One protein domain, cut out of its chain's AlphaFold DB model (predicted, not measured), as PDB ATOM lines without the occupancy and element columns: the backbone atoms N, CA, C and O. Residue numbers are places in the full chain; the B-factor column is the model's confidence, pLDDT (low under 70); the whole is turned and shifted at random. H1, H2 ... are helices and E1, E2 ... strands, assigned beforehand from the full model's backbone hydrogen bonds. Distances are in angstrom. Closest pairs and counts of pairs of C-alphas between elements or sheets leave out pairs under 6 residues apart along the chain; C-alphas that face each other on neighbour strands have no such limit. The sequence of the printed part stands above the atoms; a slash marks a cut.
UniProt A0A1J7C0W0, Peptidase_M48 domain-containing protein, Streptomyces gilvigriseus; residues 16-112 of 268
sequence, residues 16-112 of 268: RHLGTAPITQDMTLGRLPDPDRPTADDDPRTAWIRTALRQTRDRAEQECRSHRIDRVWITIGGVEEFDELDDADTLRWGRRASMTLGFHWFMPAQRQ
ATOM      1  N   ARG A  16      99.891  68.994 100.096       52.88
ATOM      2  CA  ARG A  16     101.077  69.848 100.247       52.88
ATOM      3  C   ARG A  16     100.965  71.189  99.502       52.88
ATOM      4  O   ARG A  16     101.497  72.175  99.994       52.88
ATOM      5  N   HIS A  17     100.230  71.254  98.388       49.66
ATOM      6  CA  HIS A  17      99.929  72.499  97.653       49.66
ATOM      7  C   HIS A  17      98.676  73.240  98.173       49.66
ATOM      8  O   HIS A  17      98.466  74.404  97.851       49.66
ATOM      9  N   LEU A  18      97.823  72.589  98.972       45.03
ATOM     10  CA  LEU A  18      96.585  73.163  99.518       45.03
ATOM     11  C   LEU A  18      96.775  73.872 100.874       45.03
ATOM     12  O   LEU A  18      95.826  74.492 101.353       45.03
ATOM     13  N   GLY A  19      97.955  73.756 101.495       37.94
ATOM     14  CA  GLY A  19      98.295  74.369 102.788       37.94
ATOM     15  C   GLY A  19      98.945  75.757 102.709       37.94
ATOM     16  O   GLY A  19      99.159  76.378 103.747       37.94
ATOM     17  N   THR A  20      99.254  76.258 101.512       36.75
ATOM     18  CA  THR A  20      99.825  77.594 101.287       36.75
ATOM     19  C   THR A  20      98.765  78.563 100.738       36.75
ATOM     20  O   THR A  20      97.764  78.159 100.144       36.75
ATOM     21  N   ALA A  21      98.935  79.855 101.036       32.00
ATOM     22  CA  ALA A  21      98.021  80.964 100.728       32.00
ATOM     23  C   ALA A  21      97.625  81.036  99.226       32.00
ATOM     24  O   ALA A  21      98.265  80.398  98.394       32.00
ATOM     25  N   PRO A  22      96.552  81.762  98.835       32.44
ATOM     26  CA  PRO A  22      95.976  81.655  97.501       32.44
ATOM     27  C   PRO A  22      96.927  82.250  96.466       32.44
ATOM     28  O   PRO A  22      97.080  83.464  96.384       32.44
ATOM     29  N   ILE A  23      97.524  81.392  95.650       37.19
ATOM     30  CA  ILE A  23      98.281  81.817  94.485       37.19
ATOM     31  C   ILE A  23      97.449  81.476  93.246       37.19
ATOM     32  O   ILE A  23      97.348  80.328  92.811       37.19
ATOM     33  N   THR A  24      96.798  82.495  92.685       43.19
ATOM     34  CA  THR A  24      96.721  82.644  91.229       43.19
ATOM     35  C   THR A  24      98.157  82.519  90.722       43.19
ATOM     36  O   THR A  24      98.940  83.424  90.974       43.19
ATOM     37  N   GLN A  25      98.489  81.390  90.082       42.75
ATOM     38  CA  GLN A  25      99.819  80.997  89.569       42.75
ATOM     39  C   GLN A  25     100.844  80.472  90.585       42.75
ATOM     40  O   GLN A  25     101.791  81.171  90.923       42.75
ATOM     41  N   ASP A  26     100.778  79.190  90.944       35.69
ATOM     42  CA  ASP A  26     102.028  78.485  91.259       35.69
ATOM     43  C   ASP A  26     102.519  77.780  89.988       35.69
ATOM     44  O   ASP A  26     102.379  76.571  89.792       35.69
ATOM     45  N   MET A  27     103.027  78.597  89.055       39.38
ATOM     46  CA  MET A  27     103.903  78.139  87.979       39.38
ATOM     47  C   MET A  27     105.245  77.772  88.620       39.38
ATOM     48  O   MET A  27     106.201  78.540  88.570       39.38
ATOM     49  N   THR A  28     105.333  76.601  89.249       37.31
ATOM     50  CA  THR A  28     106.604  76.057  89.750       37.31
ATOM     51  C   THR A  28     107.436  75.511  88.585       37.31
ATOM     52  O   THR A  28     107.675  74.319  88.437       37.31
ATOM     53  N   LEU A  29     107.887  76.429  87.734       36.47
ATOM     54  CA  LEU A  29     109.025  76.303  86.830       36.47
ATOM     55  C   LEU A  29     109.668  77.684  86.823       36.47
ATOM     56  O   LEU A  29     109.079  78.641  86.327       36.47
ATOM     57  N   GLY A  30     110.864  77.807  87.390       34.81
ATOM     58  CA  GLY A  30     111.534  79.088  87.634       34.81
ATOM     59  C   GLY A  30     111.927  79.920  86.403       34.81
ATOM     60  O   GLY A  30     112.874  80.689  86.528       34.81
ATOM     61  N   ARG A  31     111.281  79.778  85.230       53.88
ATOM     62  CA  ARG A  31     111.556  80.538  83.991       53.88
ATOM     63  C   ARG A  31     110.377  80.657  82.999       53.88
ATOM     64  O   ARG A  31     110.624  80.850  81.812       53.88
ATOM     65  N   LEU A  32     109.111  80.524  83.405       62.81
ATOM     66  CA  LEU A  32     108.005  80.858  82.487       62.81
ATOM     67  C   LEU A  32     107.720  82.367  82.506       62.81
ATOM     68  O   LEU A  32     107.730  82.960  83.586       62.81
ATOM     69  N   PRO A  33     107.486  83.007  81.343       62.97
ATOM     70  CA  PRO A  33     107.164  84.424  81.307       62.97
ATOM     71  C   PRO A  33     105.796  84.656  81.953       62.97
ATOM     72  O   PRO A  33     104.842  83.933  81.663       62.97
ATOM     73  N   ASP A  34     105.699  85.677  82.806       74.25
ATOM     74  CA  ASP A  34     104.429  86.084  83.408       74.25
ATOM     75  C   ASP A  34     103.429  86.434  82.289       74.25
ATOM     76  O   ASP A  34     103.675  87.382  81.533       74.25
ATOM     77  N   PRO A  35     102.317  85.686  82.143       76.50
ATOM     78  CA  PRO A  35     101.352  85.902  81.078       76.50
ATOM     79  C   PRO A  35     100.742  87.303  81.093       76.50
ATOM     80  O   PRO A  35     100.310  87.743  80.034       76.50
ATOM     81  N   ASP A  36     100.731  88.031  82.209       79.50
ATOM     82  CA  ASP A  36     100.119  89.363  82.289       79.50
ATOM     83  C   ASP A  36     101.134  90.511  82.182       79.50
ATOM     84  O   ASP A  36     100.744  91.677  82.095       79.50
ATOM     85  N   ARG A  37     102.437  90.202  82.123       78.62
ATOM     86  CA  ARG A  37     103.509  91.203  82.076       78.62
ATOM     87  C   ARG A  37     104.267  91.172  80.741       78.62
ATOM     88  O   ARG A  37     105.255  90.443  80.598       78.62
ATOM     89  N   PRO A  38     103.832  91.960  79.738       71.81
ATOM     90  CA  PRO A  38     104.632  92.184  78.540       71.81
ATOM     91  C   PRO A  38     105.906  92.968  78.889       71.81
ATOM     92  O   PRO A  38     105.900  93.824  79.775       71.81
ATOM     93  N   THR A  39     106.997  92.681  78.186       72.06
ATOM     94  CA  THR A  39     108.256  93.429  78.258       72.06
ATOM     95  C   THR A  39     108.581  94.014  76.884       72.06
ATOM     96  O   THR A  39     108.182  93.477  75.855       72.06
ATOM     97  N   ALA A  40     109.254  95.165  76.845       63.59
ATOM     98  CA  ALA A  40     109.542  95.846  75.580       63.59
ATOM     99  C   ALA A  40     110.484  95.039  74.660       63.59
ATOM    100  O   ALA A  40     110.445  95.233  73.449       63.59
ATOM    101  N   ASP A  41     111.252  94.102  75.228       69.31
ATOM    102  CA  ASP A  41     112.270  93.293  74.541       69.31
ATOM    103  C   ASP A  41     111.825  91.843  74.305       69.31
ATOM    104  O   ASP A  41     112.645  90.940  74.128       69.31
ATOM    105  N   ASP A  42     110.520  91.581  74.338       73.50
ATOM    106  CA  ASP A  42     110.030  90.229  74.127       73.50
ATOM    107  C   ASP A  42     110.325  89.749  72.709       73.50
ATOM    108  O   ASP A  42     109.784  90.265  71.727       73.50
ATOM    109  N   ASP A  43     111.115  88.685  72.602       82.31
ATOM    110  CA  ASP A  43     111.229  87.972  71.344       82.31
ATOM    111  C   ASP A  43     109.850  87.380  70.935       82.31
ATOM    112  O   ASP A  43     108.988  87.107  71.790       82.31
ATOM    113  N   PRO A  44     109.614  87.135  69.632       83.25
ATOM    114  CA  PRO A  44     108.334  86.622  69.139       83.25
ATOM    115  C   PRO A  44     107.878  85.301  69.782       83.25
ATOM    116  O   PRO A  44     106.675  85.061  69.920       83.25
ATOM    117  N   ARG A  45     108.810  84.434  70.200       81.19
ATOM    118  CA  ARG A  45     108.501  83.168  70.883       81.19
ATOM    119  C   ARG A  45     108.007  83.440  72.303       81.19
ATOM    120  O   ARG A  45     107.005  82.853  72.702       81.19
ATOM    121  N   THR A  46     108.635  84.347  73.044       81.31
ATOM    122  CA  THR A  46     108.201  84.727  74.399       81.31
ATOM    123  C   THR A  46     106.813  85.386  74.386       81.31
ATOM    124  O   THR A  46     105.949  85.036  75.198       81.31
ATOM    125  N   ALA A  47     106.547  86.267  73.415       83.44
ATOM    126  CA  ALA A  47     105.224  86.868  73.212       83.44
ATOM    127  C   ALA A  47     104.139  85.821  72.895       83.44
ATOM    128  O   ALA A  47     103.018  85.885  73.424       83.44
ATOM    129  N   TRP A  48     104.488  84.823  72.080       84.00
ATOM    130  CA  TRP A  48     103.615  83.692  71.774       84.00
ATOM    131  C   TRP A  48     103.302  82.867  73.027       84.00
ATOM    132  O   TRP A  48     102.126  82.620  73.302       84.00
ATOM    133  N   ILE A  49     104.320  82.502  73.821       85.25
ATOM    134  CA  ILE A  49     104.141  81.660  75.017       85.25
ATOM    135  C   ILE A  49     103.159  82.335  75.967       85.25
ATOM    136  O   ILE A  49     102.173  81.718  76.360       85.25
ATOM    137  N   ARG A  50     103.340  83.628  76.261       84.94
ATOM    138  CA  ARG A  50     102.394  84.364  77.114       84.94
ATOM    139  C   ARG A  50     100.975  84.376  76.568       84.94
ATOM    140  O   ARG A  50     100.029  84.238  77.335       84.94
ATOM    141  N   THR A  51     100.811  84.538  75.258       87.56
ATOM    142  CA  THR A  51      99.480  84.529  74.640       87.56
ATOM    143  C   THR A  51      98.806  83.170  74.813       87.56
ATOM    144  O   THR A  51      97.656  83.117  75.244       87.56
ATOM    145  N   ALA A  52      99.533  82.078  74.574       87.62
ATOM    146  CA  ALA A  52      99.035  80.722  74.781       87.62
ATOM    147  C   ALA A  52      98.720  80.427  76.260       87.62
ATOM    148  O   ALA A  52      97.716  79.777  76.559       87.62
ATOM    149  N   LEU A  53      99.530  80.945  77.191       87.44
ATOM    150  CA  LEU A  53      99.279  80.858  78.633       87.44
ATOM    151  C   LEU A  53      97.994  81.592  79.031       87.44
ATOM    152  O   LEU A  53      97.157  81.013  79.723       87.44
ATOM    153  N   ARG A  54      97.806  82.835  78.558       87.81
ATOM    154  CA  ARG A  54      96.582  83.616  78.802       87.81
ATOM    155  C   ARG A  54      95.353  82.896  78.261       87.81
ATOM    156  O   ARG A  54      94.420  82.656  79.009       87.81
ATOM    157  N   GLN A  55      95.387  82.459  77.003       89.81
ATOM    158  CA  GLN A  55      94.266  81.744  76.384       89.81
ATOM    159  C   GLN A  55      93.915  80.454  77.135       89.81
ATOM    160  O   GLN A  55      92.741  80.174  77.377       89.81
ATOM    161  N   THR A  56      94.929  79.687  77.543       90.62
ATOM    162  CA  THR A  56      94.744  78.473  78.345       90.62
ATOM    163  C   THR A  56      94.088  78.788  79.691       90.62
ATOM    164  O   THR A  56      93.113  78.130  80.064       90.62
ATOM    165  N   ARG A  57      94.575  79.816  80.401       89.19
ATOM    166  CA  ARG A  57      93.989  80.285  81.665       89.19
ATOM    167  C   ARG A  57      92.539  80.711  81.474       89.19
ATOM    168  O   ARG A  57      91.661  80.176  82.148       89.19
ATOM    169  N   ASP A  58      92.283  81.632  80.553       89.69
ATOM    170  CA  ASP A  58      90.968  82.242  80.356       89.69
ATOM    171  C   ASP A  58      89.924  81.172  80.003       89.69
ATOM    172  O   ASP A  58      88.800  81.169  80.522       89.69
ATOM    173  N   ARG A  59      90.315  80.191  79.177       91.25
ATOM    174  CA  ARG A  59      89.454  79.066  78.817       91.25
ATOM    175  C   ARG A  59      89.173  78.134  79.999       91.25
ATOM    176  O   ARG A  59      88.027  77.702  80.158       91.25
ATOM    177  N   ALA A  60      90.169  77.840  80.835       88.62
ATOM    178  CA  ALA A  60      89.984  77.042  82.047       88.62
ATOM    179  C   ALA A  60      89.122  77.769  83.096       88.62
ATOM    180  O   ALA A  60      88.276  77.151  83.743       88.62
ATOM    181  N   GLU A  61      89.267  79.086  83.238       86.31
ATOM    182  CA  GLU A  61      88.420  79.908  84.110       86.31
ATOM    183  C   GLU A  61      86.971  79.964  83.624       86.31
ATOM    184  O   GLU A  61      86.033  79.922  84.426       86.31
ATOM    185  N   GLN A  62      86.758  80.047  82.308       89.69
ATOM    186  CA  GLN A  62      85.426  79.907  81.723       89.69
ATOM    187  C   GLN A  62      84.820  78.543  82.078       89.69
ATOM    188  O   GLN A  62      83.676  78.478  82.526       89.69
ATOM    189  N   GLU A  63      85.602  77.468  81.952       87.81
ATOM    190  CA  GLU A  63      85.169  76.122  82.331       87.81
ATOM    191  C   GLU A  63      84.775  76.047  83.813       87.81
ATOM    192  O   GLU A  63      83.742  75.469  84.167       87.81
ATOM    193  N   CYS A  64      85.558  76.694  84.680       85.81
ATOM    194  CA  CYS A  64      85.282  76.739  86.110       85.81
ATOM    195  C   CYS A  64      83.925  77.363  86.417       85.81
ATOM    196  O   CYS A  64      83.110  76.775  87.142       85.81
ATOM    197  N   ARG A  65      83.667  78.524  85.804       87.56
ATOM    198  CA  ARG A  65      82.409  79.265  85.935       87.56
ATOM    199  C   ARG A  65      81.216  78.432  85.467       87.56
ATOM    200  O   ARG A  65      80.197  78.395  86.152       87.56
ATOM    201  N   SER A  66      81.349  77.715  84.352       89.44
ATOM    202  CA  SER A  66      80.266  76.898  83.788       89.44
ATOM    203  C   SER A  66      79.978  75.610  84.572       89.44
ATOM    204  O   SER A  66      78.842  75.137  84.563       89.44
ATOM    205  N   HIS A  67      80.962  75.043  85.282       84.75
ATOM    206  CA  HIS A  67      80.856  73.702  85.881       84.75
ATOM    207  C   HIS A  67      81.017  73.651  87.408       84.75
ATOM    208  O   HIS A  67      81.313  72.583  87.967       84.75
ATOM    209  N   ARG A  68      80.771  74.781  88.090       85.12
ATOM    210  CA  ARG A  68      80.847  74.926  89.559       85.12
ATOM    211  C   ARG A  68      82.185  74.428  90.122       85.12
ATOM    212  O   ARG A  68      82.222  73.744  91.148       85.12
ATOM    213  N   ILE A  69      83.272  74.712  89.410       85.31
ATOM    214  CA  ILE A  69      84.625  74.522  89.928       85.31
ATOM    215  C   ILE A  69      85.027  75.864  90.527       85.31
ATOM    216  O   ILE A  69      84.994  76.883  89.848       85.31
ATOM    217  N   ASP A  70      85.370  75.873  91.807       80.44
ATOM    218  CA  ASP A  70      85.790  77.087  92.509       80.44
ATOM    219  C   ASP A  70      87.191  77.513  92.074       80.44
ATOM    220  O   ASP A  70      87.526  78.695  92.127       80.44
ATOM    221  N   ARG A  71      88.032  76.541  91.693       75.75
ATOM    222  CA  ARG A  71      89.431  76.776  91.338       75.75
ATOM    223  C   ARG A  71      90.018  75.660  90.474       75.75
ATOM    224  O   ARG A  71      89.832  74.485  90.802       75.75
ATOM    225  N   VAL A  72      90.778  76.044  89.445       78.38
ATOM    226  CA  VAL A  72      91.689  75.166  88.691       78.38
ATOM    227  C   VAL A  72      93.135  75.626  88.898       78.38
ATOM    228  O   VAL A  72      93.431  76.800  88.693       78.38
ATOM    229  N   TRP A  73      94.034  74.719  89.282       79.19
ATOM    230  CA  TRP A  73      95.485  74.945  89.226       79.19
ATOM    231  C   TRP A  73      96.030  74.416  87.908       79.19
ATOM    232  O   TRP A  73      95.811  73.250  87.597       79.19
ATOM    233  N   ILE A  74      96.739  75.248  87.149       80.31
ATOM    234  CA  ILE A  74      97.413  74.818  85.923       80.31
ATOM    235  C   ILE A  74      98.907  74.798  86.203       80.31
ATOM    236  O   ILE A  74      99.515  75.844  86.425       80.31
ATOM    237  N   THR A  75      99.485  73.606  86.195       79.56
ATOM    238  CA  THR A  75     100.926  73.398  86.257       79.56
ATOM    239  C   THR A  75     101.434  73.143  84.849       79.56
ATOM    240  O   THR A  75     100.810  72.426  84.070       79.56
ATOM    241  N   ILE A  76     102.581  73.717  84.514       79.69
ATOM    242  CA  ILE A  76     103.253  73.413  83.255       79.69
ATOM    243  C   ILE A  76     104.414  72.492  83.581       79.69
ATOM    244  O   ILE A  76     105.261  72.832  84.402       79.69
ATOM    245  N   GLY A  77     104.383  71.286  83.024       69.19
ATOM    246  CA  GLY A  77     105.357  70.234  83.287       69.19
ATOM    247  C   GLY A  77     106.447  70.188  82.219       69.19
ATOM    248  O   GLY A  77     106.190  70.472  81.054       69.19
ATOM    249  N   GLY A  78     107.656  69.787  82.606       59.62
ATOM    250  CA  GLY A  78     108.768  69.541  81.684       59.62
ATOM    251  C   GLY A  78     109.880  70.583  81.784       59.62
ATOM    252  O   GLY A  78     109.708  71.743  81.420       59.62
ATOM    253  N   VAL A  79     111.044  70.131  82.251       47.38
ATOM    254  CA  VAL A  79     112.350  70.713  81.910       47.38
ATOM    255  C   VAL A  79     112.882  69.882  80.739       47.38
ATOM    256  O   VAL A  79     112.576  68.691  80.678       47.38
ATOM    257  N   GLU A  80     113.663  70.475  79.836       48.44
ATOM    258  CA  GLU A  80     114.184  69.877  78.585       48.44
ATOM    259  C   GLU A  80     114.895  68.502  78.726       48.44
ATOM    260  O   GLU A  80     115.216  67.883  77.718       48.44
ATOM    261  N   GLU A  81     115.110  67.989  79.943       38.78
ATOM    262  CA  GLU A  81     115.915  66.796  80.247       38.78
ATOM    263  C   GLU A  81     115.154  65.510  80.623       38.78
ATOM    264  O   GLU A  81     115.783  64.455  80.716       38.78
ATOM    265  N   PHE A  82     113.829  65.524  80.821       40.00
ATOM    266  CA  PHE A  82     113.096  64.301  81.199       40.00
ATOM    267  C   PHE A  82     112.087  63.868  80.135       40.00
ATOM    268  O   PHE A  82     111.108  64.554  79.897       40.00
ATOM    269  N   ASP A  83     112.315  62.678  79.571       41.31
ATOM    270  CA  ASP A  83     111.576  61.893  78.555       41.31
ATOM    271  C   ASP A  83     110.044  61.682  78.774       41.31
ATOM    272  O   ASP A  83     109.433  60.823  78.136       41.31
ATOM    273  N   GLU A  84     109.405  62.415  79.689       46.56
ATOM    274  CA  GLU A  84     107.962  62.383  80.006       46.56
ATOM    275  C   GLU A  84     107.276  63.691  79.562       46.56
ATOM    276  O   GLU A  84     106.433  64.254  80.256       46.56
ATOM    277  N   LEU A  85     107.700  64.219  78.409       50.22
ATOM    278  CA  LEU A  85     107.342  65.560  77.942       50.22
ATOM    279  C   LEU A  85     105.918  65.677  77.393       50.22
ATOM    280  O   LEU A  85     105.393  66.784  77.438       50.22
ATOM    281  N   ASP A  86     105.288  64.591  76.937       56.34
ATOM    282  CA  ASP A  86     104.023  64.637  76.177       56.34
ATOM    283  C   ASP A  86     102.748  64.532  77.033       56.34
ATOM    284  O   ASP A  86     101.637  64.565  76.501       56.34
ATOM    285  N   ASP A  87     102.885  64.435  78.357       71.50
ATOM    286  CA  ASP A  87     101.743  64.152  79.220       71.50
ATOM    287  C   ASP A  87     100.955  65.429  79.557       71.50
ATOM    288  O   ASP A  87     101.489  66.459  79.990       71.50
ATOM    289  N   ALA A  88      99.645  65.343  79.347       76.75
ATOM    290  CA  ALA A  88      98.661  66.195  79.982       76.75
ATOM    291  C   ALA A  88      97.892  65.329  80.988       76.75
ATOM    292  O   ALA A  88      97.600  64.167  80.711       76.75
ATOM    293  N   ASP A  89      97.645  65.864  82.178       81.94
ATOM    294  CA  ASP A  89      96.941  65.136  83.235       81.94
ATOM    295  C   ASP A  89      96.006  66.095  83.960       81.94
ATOM    296  O   ASP A  89      96.319  67.274  84.161       81.94
ATOM    297  N   THR A  90      94.859  65.601  84.390       83.38
ATOM    298  CA  THR A  90      93.873  66.381  85.124       83.38
ATOM    299  C   THR A  90      93.417  65.652  86.360       83.38
ATOM    300  O   THR A  90      93.334  64.432  86.415       83.38
ATOM    301  N   LEU A  91      93.054  66.413  87.386       85.06
ATOM    302  CA  LEU A  91      92.483  65.878  88.610       85.06
ATOM    303  C   LEU A  91      91.401  66.804  89.134       85.06
ATOM    304  O   LEU A  91      91.592  68.010  89.219       85.06
ATOM    305  N   ARG A  92      90.247  66.246  89.503       84.19
ATOM    306  CA  ARG A  92      89.161  66.990  90.144       84.19
ATOM    307  C   ARG A  92      88.761  66.339  91.456       84.19
ATOM    308  O   ARG A  92      88.379  65.173  91.481       84.19
ATOM    309  N   TRP A  93      88.746  67.137  92.519       82.06
ATOM    310  CA  TRP A  93      88.268  66.755  93.842       82.06
ATOM    311  C   TRP A  93      87.194  67.736  94.326       82.06
ATOM    312  O   TRP A  93      87.474  68.862  94.748       82.06
ATOM    313  N   GLY A  94      85.928  67.322  94.237       85.00
ATOM    314  CA  GLY A  94      84.786  68.180  94.554       85.00
ATOM    315  C   GLY A  94      84.746  69.436  93.672       85.00
ATOM    316  O   GLY A  94      84.609  69.351  92.447       85.00
ATOM    317  N   ARG A  95      84.859  70.612  94.302       85.50
ATOM    318  CA  ARG A  95      84.864  71.926  93.630       85.50
ATOM    319  C   ARG A  95      86.270  72.428  93.279       85.50
ATOM    320  O   ARG A  95      86.414  73.548  92.812       85.50
ATOM    321  N   ARG A  96      87.308  71.625  93.502       84.12
ATOM    322  CA  ARG A  96      88.711  71.962  93.233       84.12
ATOM    323  C   ARG A  96      89.243  71.078  92.109       84.12
ATOM    324  O   ARG A  96      88.890  69.901  92.053       84.12
ATOM    325  N   ALA A  97      90.078  71.619  91.234       84.69
ATOM    326  CA  ALA A  97      90.670  70.869  90.133       84.69
ATOM    327  C   ALA A  97      92.111  71.300  89.851       84.69
ATOM    328  O   ALA A  97      92.475  72.441  90.096       84.69
ATOM    329  N   SER A  98      92.928  70.407  89.315       85.31
ATOM    330  CA  SER A  98      94.262  70.689  88.798       85.31
ATOM    331  C   SER A  98      94.405  70.125  87.390       85.31
ATOM    332  O   SER A  98      93.766  69.135  87.041       85.31
ATOM    333  N   MET A  99      95.255  70.753  86.597       85.38
ATOM    334  CA  MET A  99      95.633  70.353  85.253       85.38
ATOM    335  C   MET A  99      97.142  70.522  85.127       85.38
ATOM    336  O   MET A  99      97.680  71.550  85.525       85.38
ATOM    337  N   THR A 100      97.821  69.526  84.581       85.12
ATOM    338  CA  THR A 100      99.225  69.612  84.194       85.12
ATOM    339  C   THR A 100      99.301  69.569  82.678       85.12
ATOM    340  O   THR A 100      98.689  68.698  82.071       85.12
ATOM    341  N   LEU A 101     100.029  70.503  82.070       85.19
ATOM    342  CA  LEU A 101     100.263  70.550  80.627       85.19
ATOM    343  C   LEU A 101     101.764  70.541  80.351       85.19
ATOM    344  O   LEU A 101     102.492  71.364  80.900       85.19
ATOM    345  N   GLY A 102     102.240  69.656  79.479       84.31
ATOM    346  CA  GLY A 102     103.629  69.686  79.020       84.31
ATOM    347  C   GLY A 102     104.021  71.032  78.383       84.31
ATOM    348  O   GLY A 102     103.282  71.587  77.569       84.31
ATOM    349  N   PHE A 103     105.210  71.550  78.705       82.19
ATOM    350  CA  PHE A 103     105.741  72.808  78.163       82.19
ATOM    351  C   PHE A 103     105.867  72.787  76.635       82.19
ATOM    352  O   PHE A 103     105.720  73.815  75.980       82.19
ATOM    353  N   HIS A 104     106.090  71.613  76.044       82.62
ATOM    354  CA  HIS A 104     106.196  71.459  74.596       82.62
ATOM    355  C   HIS A 104     104.893  71.830  73.856       82.62
ATOM    356  O   HIS A 104     104.974  72.296  72.720       82.62
ATOM    357  N   TRP A 105     103.711  71.723  74.487       86.38
ATOM    358  CA  TRP A 105     102.445  72.230  73.928       86.38
ATOM    359  C   TRP A 105     102.458  73.753  73.759       86.38
ATOM    360  O   TRP A 105     101.747  74.302  72.917       86.38
ATOM    361  N   PHE A 106     103.319  74.426  74.525       85.69
ATOM    362  CA  PHE A 106     103.599  75.849  74.442       85.69
ATOM    363  C   PHE A 106     104.772  76.165  73.494       85.69
ATOM    364  O   PHE A 106     105.379  77.224  73.587       85.69
ATOM    365  N   MET A 107     105.141  75.272  72.577       84.12
ATOM    366  CA  MET A 107     106.141  75.573  71.551       84.12
ATOM    367  C   MET A 107     105.470  75.900  70.213       84.12
ATOM    368  O   MET A 107     104.468  75.270  69.865       84.12
ATOM    369  N   PRO A 108     106.044  76.805  69.391       80.50
ATOM    370  CA  PRO A 108     105.478  77.156  68.086       80.50
ATOM    371  C   PRO A 108     105.178  75.948  67.186       80.50
ATOM    372  O   PRO A 108     104.182  75.953  66.465       80.50
ATOM    373  N   ALA A 109     105.996  74.892  67.272       82.75
ATOM    374  CA  ALA A 109     105.819  73.651  66.516       82.75
ATOM    375  C   ALA A 109     104.527  72.884  66.868       82.75
ATOM    376  O   ALA A 109     103.983  72.193  66.011       82.75
ATOM    377  N   GLN A 110     104.023  73.029  68.098       83.06
ATOM    378  CA  GLN A 110     102.849  72.314  68.620       83.06
ATOM    379  C   GLN A 110     101.634  73.231  68.827       83.06
ATOM    380  O   GLN A 110     100.600  72.803  69.335       83.06
ATOM    381  N   ARG A 111     101.712  74.495  68.389       82.62
ATOM    382  CA  ARG A 111     100.676  75.517  68.628       82.62
ATOM    383  C   ARG A 111      99.262  75.098  68.218       82.62
ATOM    384  O   ARG A 111      98.283  75.486  68.837       82.62
ATOM    385  N   GLN A 112      99.170  74.320  67.145       87.75
ATOM    386  CA  GLN A 112      97.914  73.857  66.556       87.75
ATOM    387  C   GLN A 112      97.253  72.730  67.362       87.75
ATOM    388  O   GLN A 112      96.073  72.449  67.167       87.75
TER     389      GLN A 112
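AT A GLANCE: This is residues 16 to 112 of the 268 residues of the protein "Peptidase_M48 domain-containing protein" of Streptomyces gilvigriseus (UniProt A0A1J7C0W0). A small sheet of three strands has one long helix, H1, over one face, running along its edge strand E1. A short helix, H2, follows E3 at one end of the sheet and only grazes it, and a long unnamed stretch, residues 16 to 43, comes before H1. The printed part has 97 residues, with two named helices and three named strands in the order H1 E1 E2 E3 H2. The sheet, order E1 E3 E2, is mixed; the class is mixed, helices and strands, with under half of the residues in named elements. The whole is compact, with a radius of gyration of the C-alphas of 14.1 A and spans of 40 by 32 by 28 A.

IN THESE COORDINATES: E1 is residues 71 to 77, 19.0 A long; E3 is residues 96 to 102, 20.7 A; E2 is residues 88 to 93, 17.3 A. H1, residues 44 to 66, runs 33.1 A from C-alpha 44 at (108.334, 86.622, 69.139) to C-alpha 66 at (80.266, 76.898, 83.788). H2, residues 103 to 106, spans 5.3 A and ends at C-alpha 106 at (103.599, 75.849, 74.442).

HOW THE PARTS SIT: E1 and E3 are parallel at 20 degrees, with N 99 and O 73 2.7 A apart. E2 and E3 form an antiparallel hairpin at 173 degrees, with N 98 and O 91 2.7 A apart. H1 is on the sheet, two layers, a helix on one face of a sheet, at a height over the sheet of 9.2 A. It lies over E1 and only just runs along the strands, at 29.8 degrees to E1 on the local plane; the closest C-alphas, of Cys 64 and Arg 71, are 6.7 A apart. H1, with residues 49 to 53 alone, only just touches H2, with 3 pairs of C-alphas within 8 A; those of Ile 49 and Phe 106 are closest, 5.9 A. In H1 every O i to N i+4 pair is within hydrogen-bond range; H2 is too short for such a pair.

THE WHOLE: The C-alphas farthest apart, of Asp 41 and Gly 94, are 42.3 A apart. The printed part has no cut, and no link between named elements is long. Mean pLDDT of the printed part is 72.0; residues 16 to 33, 40 to 41 and 77 to 86 are under 70.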